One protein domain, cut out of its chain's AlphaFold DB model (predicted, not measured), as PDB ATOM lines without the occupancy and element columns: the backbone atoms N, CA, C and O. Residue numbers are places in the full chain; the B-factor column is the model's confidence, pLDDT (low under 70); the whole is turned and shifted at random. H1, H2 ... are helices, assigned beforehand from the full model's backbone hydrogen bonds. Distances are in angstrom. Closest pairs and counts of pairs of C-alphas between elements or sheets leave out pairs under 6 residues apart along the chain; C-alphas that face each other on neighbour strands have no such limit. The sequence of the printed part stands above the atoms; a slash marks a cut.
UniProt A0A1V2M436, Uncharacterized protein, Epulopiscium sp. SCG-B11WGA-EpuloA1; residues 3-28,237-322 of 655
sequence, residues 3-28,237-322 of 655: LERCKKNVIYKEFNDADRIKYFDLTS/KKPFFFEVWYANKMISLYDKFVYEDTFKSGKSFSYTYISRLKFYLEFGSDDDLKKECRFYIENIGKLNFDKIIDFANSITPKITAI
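This is residues 3 to 28 and 237 to 322 of the 655 residues of an uncharacterized protein of Epulopiscium sp. SCG-B11WGA-EpuloA1 (UniProt A0A1V2M436). The longest helix, H5, runs through the middle of a slab of helices: H6 and H7 pack on it to make a rather loose three-helix up-and-down bundle, and H4 crosses it, with H3 folded back on H4 as a hairpin. The short helices H1 and H2 lie along one edge of this slab, H1 near the end of H7 and H2 at the start of H4, and a tail, residues 316 to 322, runs from the end of H7 toward the H3 side. The printed part has 112 residues with seven named helices, H1 to H7 in order along the chain, and no named strand; the class is all helix. It is compact, with a radius of gyration of the C-alphas of 13.7 A, and only just flat, spanning 40 by 35 by 19 A.

H5, residues 269 to 283, and H4, residues 253 to 265, are the hub, touching three other helices each. They touch each other closest at the C-alphas of Val 258 and Ser 275, 5.1 A apart, at a steep tilt of 59 degrees, opposite ways. H5 and H6, residues 287 to 298, form a helical hairpin with a shallow tilt of 34.5 degrees, only just short of steep; their closest C-alphas, of Leu 281 and Lys 290, are 5.1 A apart. H7, residues 305 to 315, touches H5 at a steep tilt of 40 degrees, the same way, closest at the C-alphas of Tyr 273 and Ala 312, 6.0 A. H6 and H7 are close but not clearly touching, with the C-alphas of Tyr 296 and Ile 308 closest at 6.8 A. H5, H6 and H7 are a bundle, up and down, each running against the one before it. H3, residues 240 to 247, forms a helical hairpin with H4, at a shallow tilt of 11 degrees; the closest C-alphas, of Phe 242 and Lys 256, are 5.9 A apart. H2, residues 17 to 24, touches residues 253 to 254 of H4 alone, with the C-alphas of Tyr 23 and Leu 253 closest at 4.9 A. H1, residues 10 to 14, only just touches H7, with 3 pairs of C-alphas within 8 A, the closest being Val 10 and Ile 315 at 4.7 A. In H1, H2, H3, H4, H6 and H7 every O i to N i+4 pair is within hydrogen-bond range; in H5 9 of 11 are.

H5 measures 22.1 A from C-alpha 269 at (4.028, -47.100, -34.486) to C-alpha 283. H4 measures 18.4 A, H6 16.5 A, H7 15.8 A, H3 10.7 A, H2 10.2 A and H1 6.3 A. H1 begins at C-alpha 10, (14.037, -34.679, -51.183), and H7 ends at C-alpha 315, (11.029, -35.223, -47.625).

The two C-alphas farthest apart, of Ser 28 and Lys 302, are 41.6 A apart. Residues 29 to 236 are not printed, and C-alphas 28 and 237 are 27.1 A apart across the cut. Of the links printed whole, that from H6 to H7 is short and the others are tight. The mean pLDDT of the printed part is 90.1; residues 3 to 4 and 27 to 28 are under 70.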
ATOM      1  N   LEU A   3      15.106 -48.724 -54.318       62.16
ATOM      2  CA  LEU A   3      13.652 -48.698 -54.249       62.16
ATOM      3  C   LEU A   3      13.132 -47.480 -55.029       62.16
ATOM      4  O   LEU A   3      13.399 -46.345 -54.641       62.16
ATOM      5  N   GLU A   4      12.345 -47.690 -56.090       65.69
ATOM      6  CA  GLU A   4      11.738 -46.593 -56.871       65.69
ATOM      7  C   GLU A   4      11.013 -45.568 -55.994       65.69
ATOM      8  O   GLU A   4      11.038 -44.371 -56.279       65.69
ATOM      9  N   ARG A   5      10.440 -46.025 -54.873       71.81
ATOM     10  CA  ARG A   5       9.756 -45.170 -53.900       71.81
ATOM     11  C   ARG A   5      10.638 -44.053 -53.331       71.81
ATOM     12  O   ARG A   5      10.072 -43.062 -52.891       71.81
ATOM     13  N   CYS A   6      11.964 -44.210 -53.323       79.06
ATOM     14  CA  CYS A   6      12.895 -43.235 -52.755       79.06
ATOM     15  C   CYS A   6      13.201 -42.084 -53.720       79.06
ATOM     16  O   CYS A   6      13.420 -40.966 -53.270       79.06
ATOM     17  N   LYS A   7      13.148 -42.315 -55.041       80.50
ATOM     18  CA  LYS A   7      13.602 -41.349 -56.063       80.50
ATOM     19  C   LYS A   7      12.851 -40.012 -56.047       80.50
ATOM     20  O   LYS A   7      13.374 -38.997 -56.497       80.50
ATOM     21  N   LYS A   8      11.610 -40.014 -55.555       85.06
ATOM     22  CA  LYS A   8      10.764 -38.816 -55.485       85.06
ATOM     23  C   LYS A   8      11.053 -37.924 -54.276       85.06
ATOM     24  O   LYS A   8      10.666 -36.761 -54.305       85.06
ATOM     25  N   ASN A   9      11.705 -38.454 -53.243       89.81
ATOM     26  CA  ASN A   9      11.895 -37.760 -51.975       89.81
ATOM     27  C   ASN A   9      13.092 -36.813 -52.008       89.81
ATOM     28  O   ASN A   9      14.077 -37.084 -52.695       89.81
ATOM     29  N   VAL A  10      12.999 -35.720 -51.246       93.06
ATOM     30  CA  VAL A  10      14.037 -34.679 -51.183       93.06
ATOM     31  C   VAL A  10      15.374 -35.275 -50.756       93.06
ATOM     32  O   VAL A  10      16.331 -35.197 -51.517       93.06
ATOM     33  N   ILE A  11      15.403 -36.007 -49.639       94.06
ATOM     34  CA  ILE A  11      16.651 -36.560 -49.088       94.06
ATOM     35  C   ILE A  11      17.401 -37.475 -50.063       94.06
ATOM     36  O   ILE A  11      18.625 -37.511 -50.100       94.06
ATOM     37  N   TYR A  12      16.671 -38.205 -50.911       92.12
ATOM     38  CA  TYR A  12      17.293 -39.067 -51.909       92.12
ATOM     39  C   TYR A  12      18.003 -38.252 -52.998       92.12
ATOM     40  O   TYR A  12      19.047 -38.667 -53.503       92.12
ATOM     41  N   LYS A  13      17.429 -37.104 -53.376       92.56
ATOM     42  CA  LYS A  13      18.001 -36.192 -54.376       92.56
ATOM     43  C   LYS A  13      19.219 -35.456 -53.823       92.56
ATOM     44  O   LYS A  13      20.166 -35.268 -54.577       92.56
ATOM     45  N   GLU A  14      19.201 -35.113 -52.536       94.25
ATOM     46  CA  GLU A  14      20.322 -34.479 -51.827       94.25
ATOM     47  C   GLU A  14      21.535 -35.409 -51.685       94.25
ATOM     48  O   GLU A  14      22.675 -34.974 -51.825       94.25
ATOM     49  N   PHE A  15      21.306 -36.700 -51.430       94.06
ATOM     50  CA  PHE A  15      22.392 -37.654 -51.212       94.06
ATOM     51  C   PHE A  15      23.196 -37.916 -52.489       94.06
ATOM     52  O   PHE A  15      22.633 -38.048 -53.579       94.06
ATOM     53  N   ASN A  16      24.513 -38.075 -52.340       93.31
ATOM     54  CA  ASN A  16      25.374 -38.606 -53.397       93.31
ATOM     55  C   ASN A  16      25.132 -40.119 -53.594       93.31
ATOM     56  O   ASN A  16      24.413 -40.764 -52.828       93.31
ATOM     57  N   ASP A  17      25.739 -40.715 -54.619       89.94
ATOM     58  CA  ASP A  17      25.520 -42.134 -54.927       89.94
ATOM     59  C   ASP A  17      26.001 -43.087 -53.824       89.94
ATOM     60  O   ASP A  17      25.342 -44.098 -53.567       89.94
ATOM     61  N   ALA A  18      27.087 -42.755 -53.121       90.88
ATOM     62  CA  ALA A  18      27.580 -43.560 -52.007       90.88
ATOM     63  C   ALA A  18      26.582 -43.567 -50.836       90.88
ATOM     64  O   ALA A  18      26.247 -44.632 -50.313       90.88
ATOM     65  N   ASP A  19      26.035 -42.405 -50.479       92.12
ATOM     66  CA  ASP A  19      25.033 -42.272 -49.422       92.12
ATOM     67  C   ASP A  19      23.700 -42.911 -49.820       92.12
ATOM     68  O   ASP A  19      23.062 -43.588 -49.009       92.12
ATOM     69  N   ARG A  20      23.294 -42.797 -51.090       91.50
ATOM     70  CA  ARG A  20      22.103 -43.495 -51.599       91.50
ATOM     71  C   ARG A  20      22.228 -45.006 -51.439       91.50
ATOM     72  O   ARG A  20      21.264 -45.651 -51.023       91.50
ATOM     73  N   ILE A  21      23.396 -45.565 -51.754       88.62
ATOM     74  CA  ILE A  21      23.670 -46.995 -51.575       88.62
ATOM     75  C   ILE A  21      23.662 -47.348 -50.086       88.62
ATOM     76  O   ILE A  21      22.960 -48.272 -49.676       88.62
ATOM     77  N   LYS A  22      24.383 -46.581 -49.265       90.50
ATOM     78  CA  LYS A  22      24.499 -46.809 -47.820       90.50
ATOM     79  C   LYS A  22      23.140 -46.826 -47.116       90.50
ATOM     80  O   LYS A  22      22.869 -47.733 -46.328       90.50
ATOM     81  N   TYR A  23      22.297 -45.829 -47.379       91.88
ATOM     82  CA  TYR A  23      21.067 -45.621 -46.618       91.88
ATOM     83  C   TYR A  23      19.834 -46.278 -47.226       91.88
ATOM     84  O   TYR A  23      18.936 -46.635 -46.464       91.88
ATOM     85  N   PHE A  24      19.771 -46.471 -48.548       89.69
ATOM     86  CA  PHE A  24      18.537 -46.894 -49.225       89.69
ATOM     87  C   PHE A  24      18.653 -48.178 -50.048       89.69
ATOM     88  O   PHE A  24      17.633 -48.621 -50.591       89.69
ATOM     89  N   ASP A  25      19.836 -48.787 -50.170       82.94
ATOM     90  CA  ASP A  25      19.945 -50.036 -50.920       82.94
ATOM     91  C   ASP A  25      19.322 -51.217 -50.163       82.94
ATOM     92  O   ASP A  25      19.445 -51.377 -48.948       82.94
ATOM     93  N   LEU A  26      18.641 -52.063 -50.935       77.62
ATOM     94  CA  LEU A  26      18.124 -53.360 -50.522       77.62
ATOM     95  C   LEU A  26      18.574 -54.396 -51.551       77.62
ATOM     96  O   LEU A  26      18.434 -54.185 -52.763       77.62
ATOM     97  N   THR A  27      19.040 -55.554 -51.092       61.72
ATOM     98  CA  THR A  27      19.326 -56.693 -51.979       61.72
ATOM     99  C   THR A  27      18.237 -57.767 -51.901       61.72
ATOM    100  O   THR A  27      17.332 -57.716 -51.077       61.72
ATOM    101  N   SER A  28      18.309 -58.729 -52.819       56.84
ATOM    102  CA  SER A  28      17.259 -59.634 -53.315       56.84
ATOM    103  C   SER A  28      16.548 -60.574 -52.332       56.84
ATOM    104  O   SER A  28      15.626 -61.264 -52.769       56.84
ATOM    105  N   LYS A 237       9.242 -55.212 -27.619       84.38
ATOM    106  CA  LYS A 237       9.929 -56.499 -27.412       84.38
ATOM    107  C   LYS A 237      10.651 -56.949 -28.675       84.38
ATOM    108  O   LYS A 237      10.223 -56.634 -29.777       84.38
ATOM    109  N   LYS A 238      11.686 -57.776 -28.497       86.56
ATOM    110  CA  LYS A 238      12.483 -58.391 -29.575       86.56
ATOM    111  C   LYS A 238      13.154 -57.365 -30.524       86.56
ATOM    112  O   LYS A 238      13.076 -57.537 -31.741       86.56
ATOM    113  N   PRO A 239      13.837 -56.321 -30.005       89.00
ATOM    114  CA  PRO A 239      14.479 -55.304 -30.847       89.00
ATOM    115  C   PRO A 239      15.566 -55.885 -31.766       89.00
ATOM    116  O   PRO A 239      15.804 -55.338 -32.840       89.00
ATOM    117  N   PHE A 240      16.173 -57.026 -31.407       88.31
ATOM    118  CA  PHE A 240      17.194 -57.711 -32.214       88.31
ATOM    119  C   PHE A 240      16.777 -58.004 -33.661       88.31
ATOM    120  O   PHE A 240      17.633 -58.173 -34.529       88.31
ATOM    121  N   PHE A 241      15.475 -58.054 -33.950       92.62
ATOM    122  CA  PHE A 241      15.000 -58.240 -35.312       92.62
ATOM    123  C   PHE A 241      15.422 -57.122 -36.260       92.62
ATOM    124  O   PHE A 241      15.667 -57.421 -37.423       92.62
ATOM    125  N   PHE A 242      15.567 -55.878 -35.799       93.62
ATOM    126  CA  PHE A 242      16.028 -54.786 -36.663       93.62
ATOM    127  C   PHE A 242      17.429 -55.072 -37.214       93.62
ATOM    128  O   PHE A 242      17.669 -54.929 -38.413       93.62
ATOM    129  N   GLU A 243      18.320 -55.580 -36.364       90.69
ATOM    130  CA  GLU A 243      19.664 -55.991 -36.760       90.69
ATOM    131  C   GLU A 243      19.639 -57.227 -37.662       90.69
ATOM    132  O   GLU A 243      20.269 -57.239 -38.717       90.69
ATOM    133  N   VAL A 244      18.851 -58.249 -37.312       90.62
ATOM    134  CA  VAL A 244      18.713 -59.457 -38.144       90.62
ATOM    135  C   VAL A 244      18.171 -59.106 -39.531       90.62
ATOM    136  O   VAL A 244      18.689 -59.581 -40.542       90.62
ATOM    137  N   TRP A 245      17.148 -58.259 -39.621       92.62
ATOM    138  CA  TRP A 245      16.579 -57.827 -40.893       92.62
ATOM    139  C   TRP A 245      17.570 -57.008 -41.712       92.62
ATOM    140  O   TRP A 245      17.657 -57.216 -42.923       92.62
ATOM    141  N   TYR A 246      18.334 -56.124 -41.075       91.06
ATOM    142  CA  TYR A 246      19.367 -55.341 -41.745       91.06
ATOM    143  C   TYR A 246      20.517 -56.225 -42.251       91.06
ATOM    144  O   TYR A 246      20.879 -56.151 -43.425       91.06
ATOM    145  N   ALA A 247      21.012 -57.150 -41.423       87.75
ATOM    146  CA  ALA A 247      22.057 -58.107 -41.791       87.75
ATOM    147  C   ALA A 247      21.636 -59.029 -42.951       87.75
ATOM    148  O   ALA A 247      22.466 -59.429 -43.768       87.75
ATOM    149  N   ASN A 248      20.338 -59.335 -43.054       87.31
ATOM    150  CA  ASN A 248      19.751 -60.079 -44.175       87.31
ATOM    151  C   ASN A 248      19.288 -59.181 -45.331       87.31
ATOM    152  O   ASN A 248      18.716 -59.682 -46.302       87.31
ATOM    153  N   LYS A 249      19.533 -57.868 -45.238       87.31
ATOM    154  CA  LYS A 249      19.186 -56.850 -46.239       87.31
ATOM    155  C   LYS A 249      17.689 -56.831 -46.587       87.31
ATOM    156  O   LYS A 249      17.290 -56.479 -47.697       87.31
ATOM    157  N   MET A 250      16.862 -57.213 -45.614       90.00
ATOM    158  CA  MET A 250      15.399 -57.144 -45.658       90.00
ATOM    159  C   MET A 250      14.913 -55.704 -45.478       90.00
ATOM    160  O   MET A 250      13.885 -55.329 -46.045       90.00
ATOM    161  N   ILE A 251      15.667 -54.916 -44.712       92.62
ATOM    162  CA  ILE A 251      15.467 -53.488 -44.474       92.62
ATOM    163  C   ILE A 251      16.773 -52.739 -44.765       92.62
ATOM    164  O   ILE A 251      17.851 -53.335 -44.749       92.62
ATOM    165  N   SER A 252      16.664 -51.447 -45.051       92.31
ATOM    166  CA  SER A 252      17.807 -50.572 -45.321       92.31
ATOM    167  C   SER A 252      18.373 -49.983 -44.025       92.31
ATOM    168  O   SER A 252      17.759 -50.107 -42.962       92.31
ATOM    169  N   LEU A 253      19.530 -49.315 -44.091       93.69
ATOM    170  CA  LEU A 253      20.079 -48.625 -42.918       93.69
ATOM    171  C   LEU A 253      19.165 -47.476 -42.463       93.69
ATOM    172  O   LEU A 253      18.999 -47.267 -41.265       93.69
ATOM    173  N   TYR A 254      18.521 -46.784 -43.409       95.31
ATOM    174  CA  TYR A 254      17.478 -45.802 -43.111       95.31
ATOM    175  C   TYR A 254      16.308 -46.422 -42.338       95.31
ATOM    176  O   TYR A 254      15.891 -45.894 -41.311       95.31
ATOM    177  N   ASP A 255      15.791 -47.563 -42.810       95.06
ATOM    178  CA  ASP A 255      14.686 -48.253 -42.138       95.06
ATOM    179  C   ASP A 255      15.084 -48.645 -40.705       95.06
ATOM    180  O   ASP A 255      14.325 -48.402 -39.769       95.06
ATOM    181  N   LYS A 256      16.295 -49.198 -40.536       95.19
ATOM    182  CA  LYS A 256      16.854 -49.558 -39.229       95.19
ATOM    183  C   LYS A 256      16.907 -48.344 -38.297       95.19
ATOM    184  O   LYS A 256      16.350 -48.424 -37.210       95.19
ATOM    185  N   PHE A 257      17.465 -47.213 -38.738       95.88
ATOM    186  CA  PHE A 257      17.500 -45.974 -37.948       95.88
ATOM    187  C   PHE A 257      16.105 -45.562 -37.461       95.88
ATOM    188  O   PHE A 257      15.902 -45.305 -36.274       95.88
ATOM    189  N   VAL A 258      15.129 -45.534 -38.374       96.88
ATOM    190  CA  VAL A 258      13.759 -45.120 -38.049       96.88
ATOM    191  C   VAL A 258      13.138 -46.068 -37.023       96.88
ATOM    192  O   VAL A 258      12.528 -45.606 -36.059       96.88
ATOM    193  N   TYR A 259      13.319 -47.379 -37.188       95.81
ATOM    194  CA  TYR A 259      12.815 -48.374 -36.241       95.81
ATOM    195  C   TYR A 259      13.462 -48.278 -34.869       95.81
ATOM    196  O   TYR A 259      12.758 -48.352 -33.863       95.81
ATOM    197  N   GLU A 260      14.774 -48.081 -34.819       93.88
ATOM    198  CA  GLU A 260      15.511 -47.938 -33.572       93.88
ATOM    199  C   GLU A 260      15.086 -46.702 -32.779       93.88
ATOM    200  O   GLU A 260      14.801 -46.819 -31.584       93.88
ATOM    201  N   ASP A 261      15.004 -45.536 -33.426       93.69
ATOM    202  CA  ASP A 261      14.554 -44.301 -32.773       93.69
ATOM    203  C   ASP A 261      13.095 -44.420 -32.313       93.69
ATOM    204  O   ASP A 261      12.765 -44.082 -31.172       93.69
ATOM    205  N   THR A 262      12.224 -44.988 -33.156       93.50
ATOM    206  CA  THR A 262      10.826 -45.220 -32.776       93.50
ATOM    207  C   THR A 262      10.728 -46.161 -31.578       93.50
ATOM    208  O   THR A 262      10.009 -45.859 -30.626       93.50
ATOM    209  N   PHE A 263      11.467 -47.270 -31.577       90.50
ATOM    210  CA  PHE A 263      11.461 -48.220 -30.467       90.50
ATOM    211  C   PHE A 263      11.959 -47.569 -29.169       90.50
ATOM    212  O   PHE A 263      11.312 -47.709 -28.129       90.50
ATOM    213  N   LYS A 264      13.057 -46.800 -29.229       86.50
ATOM    214  CA  LYS A 264      13.622 -46.071 -28.075       86.50
ATOM    215  C   LYS A 264      12.663 -45.028 -27.507       86.50
ATOM    216  O   LYS A 264      12.682 -44.792 -26.304       86.50
ATOM    217  N   SER A 265      11.796 -44.437 -28.330       83.81
ATOM    218  CA  SER A 265      10.787 -43.483 -27.848       83.81
ATOM    219  C   SER A 265       9.724 -44.127 -26.941       83.81
ATOM    220  O   SER A 265       9.073 -43.441 -26.148       83.81
ATOM    221  N   GLY A 266       9.509 -45.444 -27.073       77.19
ATOM    222  CA  GLY A 266       8.431 -46.171 -26.401       77.19
ATOM    223  C   GLY A 266       7.033 -45.621 -26.713       77.19
ATOM    224  O   GLY A 266       6.160 -45.677 -25.839       77.19
ATOM    225  N   LYS A 267       6.850 -45.027 -27.901       80.00
ATOM    226  CA  LYS A 267       5.585 -44.497 -28.433       80.00
ATOM    227  C   LYS A 267       4.971 -45.468 -29.455       80.00
ATOM    228  O   LYS A 267       5.538 -46.508 -29.773       80.00
ATOM    229  N   SER A 268       3.782 -45.127 -29.951       84.94
ATOM    230  CA  SER A 268       3.063 -45.886 -30.978       84.94
ATOM    231  C   SER A 268       3.835 -45.974 -32.296       84.94
ATOM    232  O   SER A 268       4.689 -45.143 -32.594       84.94
ATOM    233  N   PHE A 269       3.457 -46.932 -33.146       87.19
ATOM    234  CA  PHE A 269       4.028 -47.100 -34.486       87.19
ATOM    235  C   PHE A 269       3.940 -45.840 -35.366       87.19
ATOM    236  O   PHE A 269       4.816 -45.595 -36.195       87.19
ATOM    237  N   SER A 270       2.934 -44.986 -35.153       87.19
ATOM    238  CA  SER A 270       2.834 -43.684 -35.823       87.19
ATOM    239  C   SER A 270       4.045 -42.776 -35.563       87.19
ATOM    240  O   SER A 270       4.391 -41.963 -36.414       87.19
ATOM    241  N   TYR A 271       4.773 -42.952 -34.458       91.31
ATOM    242  CA  TYR A 271       5.985 -42.182 -34.175       91.31
ATOM    243  C   TYR A 271       7.105 -42.410 -35.209       91.31
ATOM    244  O   TYR A 271       7.994 -41.571 -35.338       91.31
ATOM    245  N   THR A 272       7.009 -43.447 -36.051       94.25
ATOM    246  CA  THR A 272       7.889 -43.606 -37.221       94.25
ATOM    247  C   THR A 272       7.911 -42.370 -38.121       94.25
ATOM    248  O   THR A 272       8.968 -42.045 -38.650       94.25
ATOM    249  N   TYR A 273       6.809 -41.625 -38.268       94.88
ATOM    250  CA  TYR A 273       6.810 -40.374 -39.040       94.88
ATOM    251  C   TYR A 273       7.749 -39.322 -38.440       94.88
ATOM    252  O   TYR A 273       8.449 -38.641 -39.181       94.88
ATOM    253  N   ILE A 274       7.844 -39.255 -37.115       95.69
ATOM    254  CA  ILE A 274       8.726 -38.332 -36.391       95.69
ATOM    255  C   ILE A 274      10.176 -38.789 -36.483       95.69
ATOM    256  O   ILE A 274      11.054 -37.986 -36.782       95.69
ATOM    257  N   SER A 275      10.430 -40.084 -36.301       97.00
ATOM    258  CA  SER A 275      11.764 -40.663 -36.487       97.00
ATOM    259  C   SER A 275      12.301 -40.427 -37.907       97.00
ATOM    260  O   SER A 275      13.497 -40.207 -38.089       97.00
ATOM    261  N   ARG A 276      11.425 -40.386 -38.921       97.44
ATOM    262  CA  ARG A 276      11.793 -39.990 -40.290       97.44
ATOM    263  C   ARG A 276      12.183 -38.513 -40.398       97.44
ATOM    264  O   ARG A 276      13.148 -38.206 -41.091       97.44
ATOM    265  N   LEU A 277      11.478 -37.613 -39.705       97.75
ATOM    266  CA  LEU A 277      11.870 -36.199 -39.628       97.75
ATOM    267  C   LEU A 277      13.213 -36.030 -38.912       97.75
ATOM    268  O   LEU A 277      14.039 -35.252 -39.370       97.75
ATOM    269  N   LYS A 278      13.474 -36.793 -37.842       97.50
ATOM    270  CA  LYS A 278      14.781 -36.796 -37.165       97.50
ATOM    271  C   LYS A 278      15.905 -37.267 -38.082       97.50
ATOM    272  O   LYS A 278      16.964 -36.655 -38.094       97.50
ATOM    273  N   PHE A 279      15.660 -38.294 -38.898       97.75
ATOM    274  CA  PHE A 279      16.629 -38.723 -39.907       97.75
ATOM    275  C   PHE A 279      16.938 -37.591 -40.899       97.75
ATOM    276  O   PHE A 279      18.099 -37.331 -41.198       97.75
ATOM    277  N   TYR A 280      15.915 -36.879 -41.386       98.00
ATOM    278  CA  TYR A 280      16.139 -35.716 -42.249       98.00
ATOM    279  C   TYR A 280      16.882 -34.589 -41.524       98.00
ATOM    280  O   TYR A 280      17.793 -33.984 -42.079       98.00
ATOM    281  N   LEU A 281      16.528 -34.322 -40.269       97.31
ATOM    282  CA  LEU A 281      17.190 -33.315 -39.449       97.31
ATOM    283  C   LEU A 281      18.685 -33.610 -39.265       97.31
ATOM    284  O   LEU A 281      19.486 -32.680 -39.229       97.31
ATOM    285  N   GLU A 282      19.063 -34.880 -39.169       97.06
ATOM    286  CA  GLU A 282      20.456 -35.298 -39.012       97.06
ATOM    287  C   GLU A 282      21.221 -35.280 -40.345       97.06
ATOM    288  O   GLU A 282      22.315 -34.721 -40.417       97.06
ATOM    289  N   PHE A 283      20.636 -35.831 -41.414       96.38
ATOM    290  CA  PHE A 283      21.369 -36.115 -42.656       96.38
ATOM    291  C   PHE A 283      20.990 -35.244 -43.864       96.38
ATOM    292  O   PHE A 283      21.740 -35.217 -44.835       96.38
ATOM    293  N   GLY A 284      19.848 -34.556 -43.843       95.38
ATOM    294  CA  GLY A 284      19.397 -33.688 -44.937       95.38
ATOM    295  C   GLY A 284      20.252 -32.427 -45.083       95.38
ATOM    296  O   GLY A 284      20.907 -31.994 -44.126       95.38
ATOM    297  N   SER A 285      20.245 -31.826 -46.274       95.75
ATOM    298  CA  SER A 285      21.075 -30.646 -46.584       95.75
ATOM    299  C   SER A 285      20.322 -29.315 -46.579       95.75
ATOM    300  O   SER A 285      20.937 -28.285 -46.327       95.75
ATOM    301  N   ASP A 286      19.012 -29.321 -46.825       96.88
ATOM    302  CA  ASP A 286      18.187 -28.108 -46.843       96.88
ATOM    303  C   ASP A 286      17.883 -27.583 -45.424       96.88
ATOM    304  O   ASP A 286      17.200 -28.236 -44.624       96.88
ATOM    305  N   ASP A 287      18.380 -26.383 -45.114       96.44
ATOM    306  CA  ASP A 287      18.246 -25.750 -43.799       96.44
ATOM    307  C   ASP A 287      16.814 -25.339 -43.444       96.44
ATOM    308  O   ASP A 287      16.445 -25.369 -42.263       96.44
ATOM    309  N   ASP A 288      15.990 -24.965 -44.422       97.12
ATOM    310  CA  ASP A 288      14.606 -24.562 -44.171       97.12
ATOM    311  C   ASP A 288      13.743 -25.787 -43.867       97.12
ATOM    312  O   ASP A 288      13.002 -25.795 -42.879       97.12
ATOM    313  N   LEU A 289      13.947 -26.882 -44.603       97.06
ATOM    314  CA  LEU A 289      13.318 -28.165 -44.284       97.06
ATOM    315  C   LEU A 289      13.788 -28.711 -42.927       97.06
ATOM    316  O   LEU A 289      12.991 -29.296 -42.190       97.06
ATOM    317  N   LYS A 290      15.049 -28.477 -42.537       97.62
ATOM    318  CA  LYS A 290      15.547 -28.809 -41.188       97.62
ATOM    319  C   LYS A 290      14.878 -27.972 -40.094       97.62
ATOM    320  O   LYS A 290      14.554 -28.523 -39.037       97.62
ATOM    321  N   LYS A 291      14.642 -26.672 -40.316       96.94
ATOM    322  CA  LYS A 291      13.865 -25.826 -39.383       96.94
ATOM    323  C   LYS A 291      12.438 -26.346 -39.234       96.94
ATOM    324  O   LYS A 291      11.953 -26.462 -38.111       96.94
ATOM    325  N   GLU A 292      11.797 -26.716 -40.339       96.06
ATOM    326  CA  GLU A 292      10.440 -27.263 -40.317       96.06
ATOM    327  C   GLU A 292      10.383 -28.637 -39.619       96.06
ATOM    328  O   GLU A 292       9.487 -28.888 -38.810       96.06
ATOM    329  N   CYS A 293      11.394 -29.495 -39.813       96.62
ATOM    330  CA  CYS A 293      11.540 -30.737 -39.043       96.62
ATOM    331  C   CYS A 293      11.597 -30.467 -37.532       96.62
ATOM    332  O   CYS A 293      10.858 -31.109 -36.782       96.62
ATOM    333  N   ARG A 294      12.435 -29.518 -37.080       96.38
ATOM    334  CA  ARG A 294      12.523 -29.136 -35.656       96.38
ATOM    335  C   ARG A 294      11.177 -28.665 -35.122       96.38
ATOM    336  O   ARG A 294      10.720 -29.182 -34.106       96.38
ATOM    337  N   PHE A 295      10.505 -27.788 -35.865       95.00
ATOM    338  CA  PHE A 295       9.185 -27.285 -35.499       95.00
ATOM    339  C   PHE A 295       8.179 -28.422 -35.257       95.00
ATOM    340  O   PHE A 295       7.532 -28.448 -34.206       95.00
ATOM    341  N   TYR A 296       8.065 -29.391 -36.172       93.88
ATOM    342  CA  TYR A 296       7.147 -30.524 -35.993       93.88
ATOM    343  C   TYR A 296       7.543 -31.446 -34.832       93.88
ATOM    344  O   TYR A 296       6.663 -31.938 -34.123       93.88
ATOM    345  N   ILE A 297       8.842 -31.686 -34.625       92.44
ATOM    346  CA  ILE A 297       9.345 -32.546 -33.543       92.44
ATOM    347  C   ILE A 297       9.039 -31.928 -32.171       92.44
ATOM    348  O   ILE A 297       8.527 -32.623 -31.292       92.44
ATOM    349  N   GLU A 298       9.294 -30.630 -32.000       90.81
ATOM    350  CA  GLU A 298       9.076 -29.896 -30.745       90.81
ATOM    351  C   GLU A 298       7.584 -29.713 -30.420       90.81
ATOM    352  O   GLU A 298       7.199 -29.631 -29.253       90.81
ATOM    353  N   ASN A 299       6.719 -29.704 -31.441       88.50
ATOM    354  CA  ASN A 299       5.287 -29.418 -31.300       88.50
ATOM    355  C   ASN A 299       4.375 -30.630 -31.568       88.50
ATOM    356  O   ASN A 299       3.170 -30.461 -31.767       88.50
ATOM    357  N   ILE A 300       4.905 -31.858 -31.532       82.75
ATOM    358  CA  ILE A 300       4.182 -33.103 -31.861       82.75
ATOM    359  C   ILE A 300       2.821 -33.262 -31.151       82.75
ATOM    360  O   ILE A 300       1.888 -33.810 -31.729       82.75
ATOM    361  N   GLY A 301       2.684 -32.777 -29.913       78.50
ATOM    362  CA  GLY A 301       1.444 -32.867 -29.130       78.50
ATOM    363  C   GLY A 301       0.424 -31.750 -29.382       78.50
ATOM    364  O   GLY A 301      -0.679 -31.815 -28.850       78.50
ATOM    365  N   LYS A 302       0.785 -30.720 -30.156       83.44
ATOM    366  CA  LYS A 302      -0.034 -29.516 -30.397       83.44
ATOM    367  C   LYS A 302      -0.533 -29.409 -31.841       83.44
ATOM    368  O   LYS A 302      -1.392 -28.582 -32.135       83.44
ATOM    369  N   LEU A 303       0.022 -30.210 -32.749       82.00
ATOM    370  CA  LEU A 303      -0.215 -30.105 -34.185       82.00
ATOM    371  C   LEU A 303      -1.128 -31.215 -34.705       82.00
ATOM    372  O   LEU A 303      -1.224 -32.299 -34.132       82.00
ATOM    373  N   ASN A 304      -1.765 -30.951 -35.848       84.19
ATOM    374  CA  ASN A 304      -2.471 -31.988 -36.590       84.19
ATOM    375  C   ASN A 304      -1.454 -33.001 -37.143       84.19
ATOM    376  O   ASN A 304      -0.586 -32.647 -37.945       84.19
ATOM    377  N   PHE A 305      -1.597 -34.258 -36.728       85.19
ATOM    378  CA  PHE A 305      -0.701 -35.346 -37.100       85.19
ATOM    379  C   PHE A 305      -0.701 -35.650 -38.609       85.19
ATOM    380  O   PHE A 305       0.335 -36.043 -39.143       85.19
ATOM    381  N   ASP A 306      -1.797 -35.387 -39.328       86.62
ATOM    382  CA  ASP A 306      -1.865 -35.579 -40.787       86.62
ATOM    383  C   ASP A 306      -0.851 -34.692 -41.523       86.62
ATOM    384  O   ASP A 306      -0.186 -35.142 -42.455       86.62
ATOM    385  N   LYS A 307      -0.626 -33.462 -41.033       89.62
ATOM    386  CA  LYS A 307       0.396 -32.562 -41.595       89.62
ATOM    387  C   LYS A 307       1.805 -33.131 -41.434       89.62
ATOM    388  O   LYS A 307       2.623 -33.019 -42.340       89.62
ATOM    389  N   ILE A 308       2.071 -33.781 -40.298       91.75
ATOM    390  CA  ILE A 308       3.351 -34.449 -40.026       91.75
ATOM    391  C   ILE A 308       3.545 -35.616 -41.000       91.75
ATOM    392  O   ILE A 308       4.636 -35.795 -41.542       91.75
ATOM    393  N   ILE A 309       2.491 -36.399 -41.251       90.94
ATOM    394  CA  ILE A 309       2.518 -37.517 -42.203       90.94
ATOM    395  C   ILE A 309       2.828 -37.015 -43.616       90.94
ATOM    396  O   ILE A 309       3.711 -37.569 -44.281       90.94
ATOM    397  N   ASP A 310       2.117 -35.985 -44.071       91.56
ATOM    398  CA  ASP A 310       2.276 -35.418 -45.409       91.56
ATOM    399  C   ASP A 310       3.676 -34.836 -45.607       91.56
ATOM    400  O   ASP A 310       4.343 -35.159 -46.597       91.56
ATOM    401  N   PHE A 311       4.164 -34.078 -44.624       94.94
ATOM    402  CA  PHE A 311       5.514 -33.526 -44.641       94.94
ATOM    403  C   PHE A 311       6.582 -34.627 -44.639       94.94
ATOM    404  O   PHE A 311       7.450 -34.662 -45.510       94.94
ATOM    405  N   ALA A 312       6.481 -35.619 -43.749       95.00
ATOM    406  CA  ALA A 312       7.417 -36.742 -43.740       95.00
ATOM    407  C   ALA A 312       7.432 -37.485 -45.090       95.00
ATOM    408  O   ALA A 312       8.496 -37.886 -45.565       95.00
ATOM    409  N   ASN A 313       6.265 -37.665 -45.723       92.75
ATOM    410  CA  ASN A 313       6.118 -38.319 -47.027       92.75
ATOM    411  C   ASN A 313       6.705 -37.529 -48.202       92.75
ATOM    412  O   ASN A 313       7.042 -38.168 -49.208       92.75
ATOM    413  N   SER A 314       6.841 -36.205 -48.096       93.69
ATOM    414  CA  SER A 314       7.488 -35.387 -49.126       93.69
ATOM    415  C   SER A 314       9.016 -35.468 -49.017       93.69
ATOM    416  O   SER A 314       9.693 -35.754 -50.013       93.69
ATOM    417  N   ILE A 315       9.574 -35.352 -47.807       95.69
ATOM    418  CA  ILE A 315      11.029 -35.223 -47.625       95.69
ATOM    419  C   ILE A 315      11.771 -36.559 -47.500       95.69
ATOM    420  O   ILE A 315      12.920 -36.656 -47.931       95.69
ATOM    421  N   THR A 316      11.124 -37.613 -46.990       95.25
ATOM    422  CA  THR A 316      11.758 -38.923 -46.735       95.25
ATOM    423  C   THR A 316      10.939 -40.090 -47.304       95.25
ATOM    424  O   THR A 316       9.710 -40.001 -47.393       95.25
ATOM    425  N   PRO A 317      11.563 -41.225 -47.664       92.25
ATOM    426  CA  PRO A 317      10.825 -42.386 -48.154       92.25
ATOM    427  C   PRO A 317      10.002 -43.073 -47.059       92.25
ATOM    428  O   PRO A 317      10.368 -43.092 -45.885       92.25
ATOM    429  N   LYS A 318       8.895 -43.718 -47.445       90.50
ATOM    430  CA  LYS A 318       8.170 -44.623 -46.537       90.50
ATOM    431  C   LYS A 318       9.053 -45.815 -46.161       90.50
ATOM    432  O   LYS A 318       9.748 -46.354 -47.023       90.50
ATOM    433  N   ILE A 319       8.960 -46.253 -44.911       91.69
ATOM    434  CA  ILE A 319       9.750 -47.366 -44.372       91.69
ATOM    435  C   ILE A 319       9.388 -48.727 -44.988       91.69
ATOM    436  O   ILE A 319       8.308 -48.935 -45.551       91.69
ATOM    437  N   THR A 320      10.317 -49.678 -44.932       91.06
ATOM    438  CA  THR A 320      10.122 -51.078 -45.339       91.06
ATOM    439  C   THR A 320       9.474 -51.908 -44.235       91.06
ATOM    440  O   THR A 320      10.173 -52.606 -43.513       91.06
ATOM    441  N   ALA A 321       8.143 -51.944 -44.172       90.25
ATOM    442  CA  ALA A 321       7.474 -52.893 -43.283       90.25
ATOM    443  C   ALA A 321       7.850 -54.353 -43.619       90.25
ATOM    444  O   ALA A 321       7.893 -54.753 -44.793       90.25
ATOM    445  N   ILE A 322       8.128 -55.122 -42.569       94.56
ATOM    446  CA  ILE A 322       8.273 -56.576 -42.566       94.56
ATOM    447  C   ILE A 322       6.961 -57.208 -42.110       94.56
ATOM    448  O   ILE A 322       6.471 -56.941 -41.013       94.56
TER     449      ILE A 322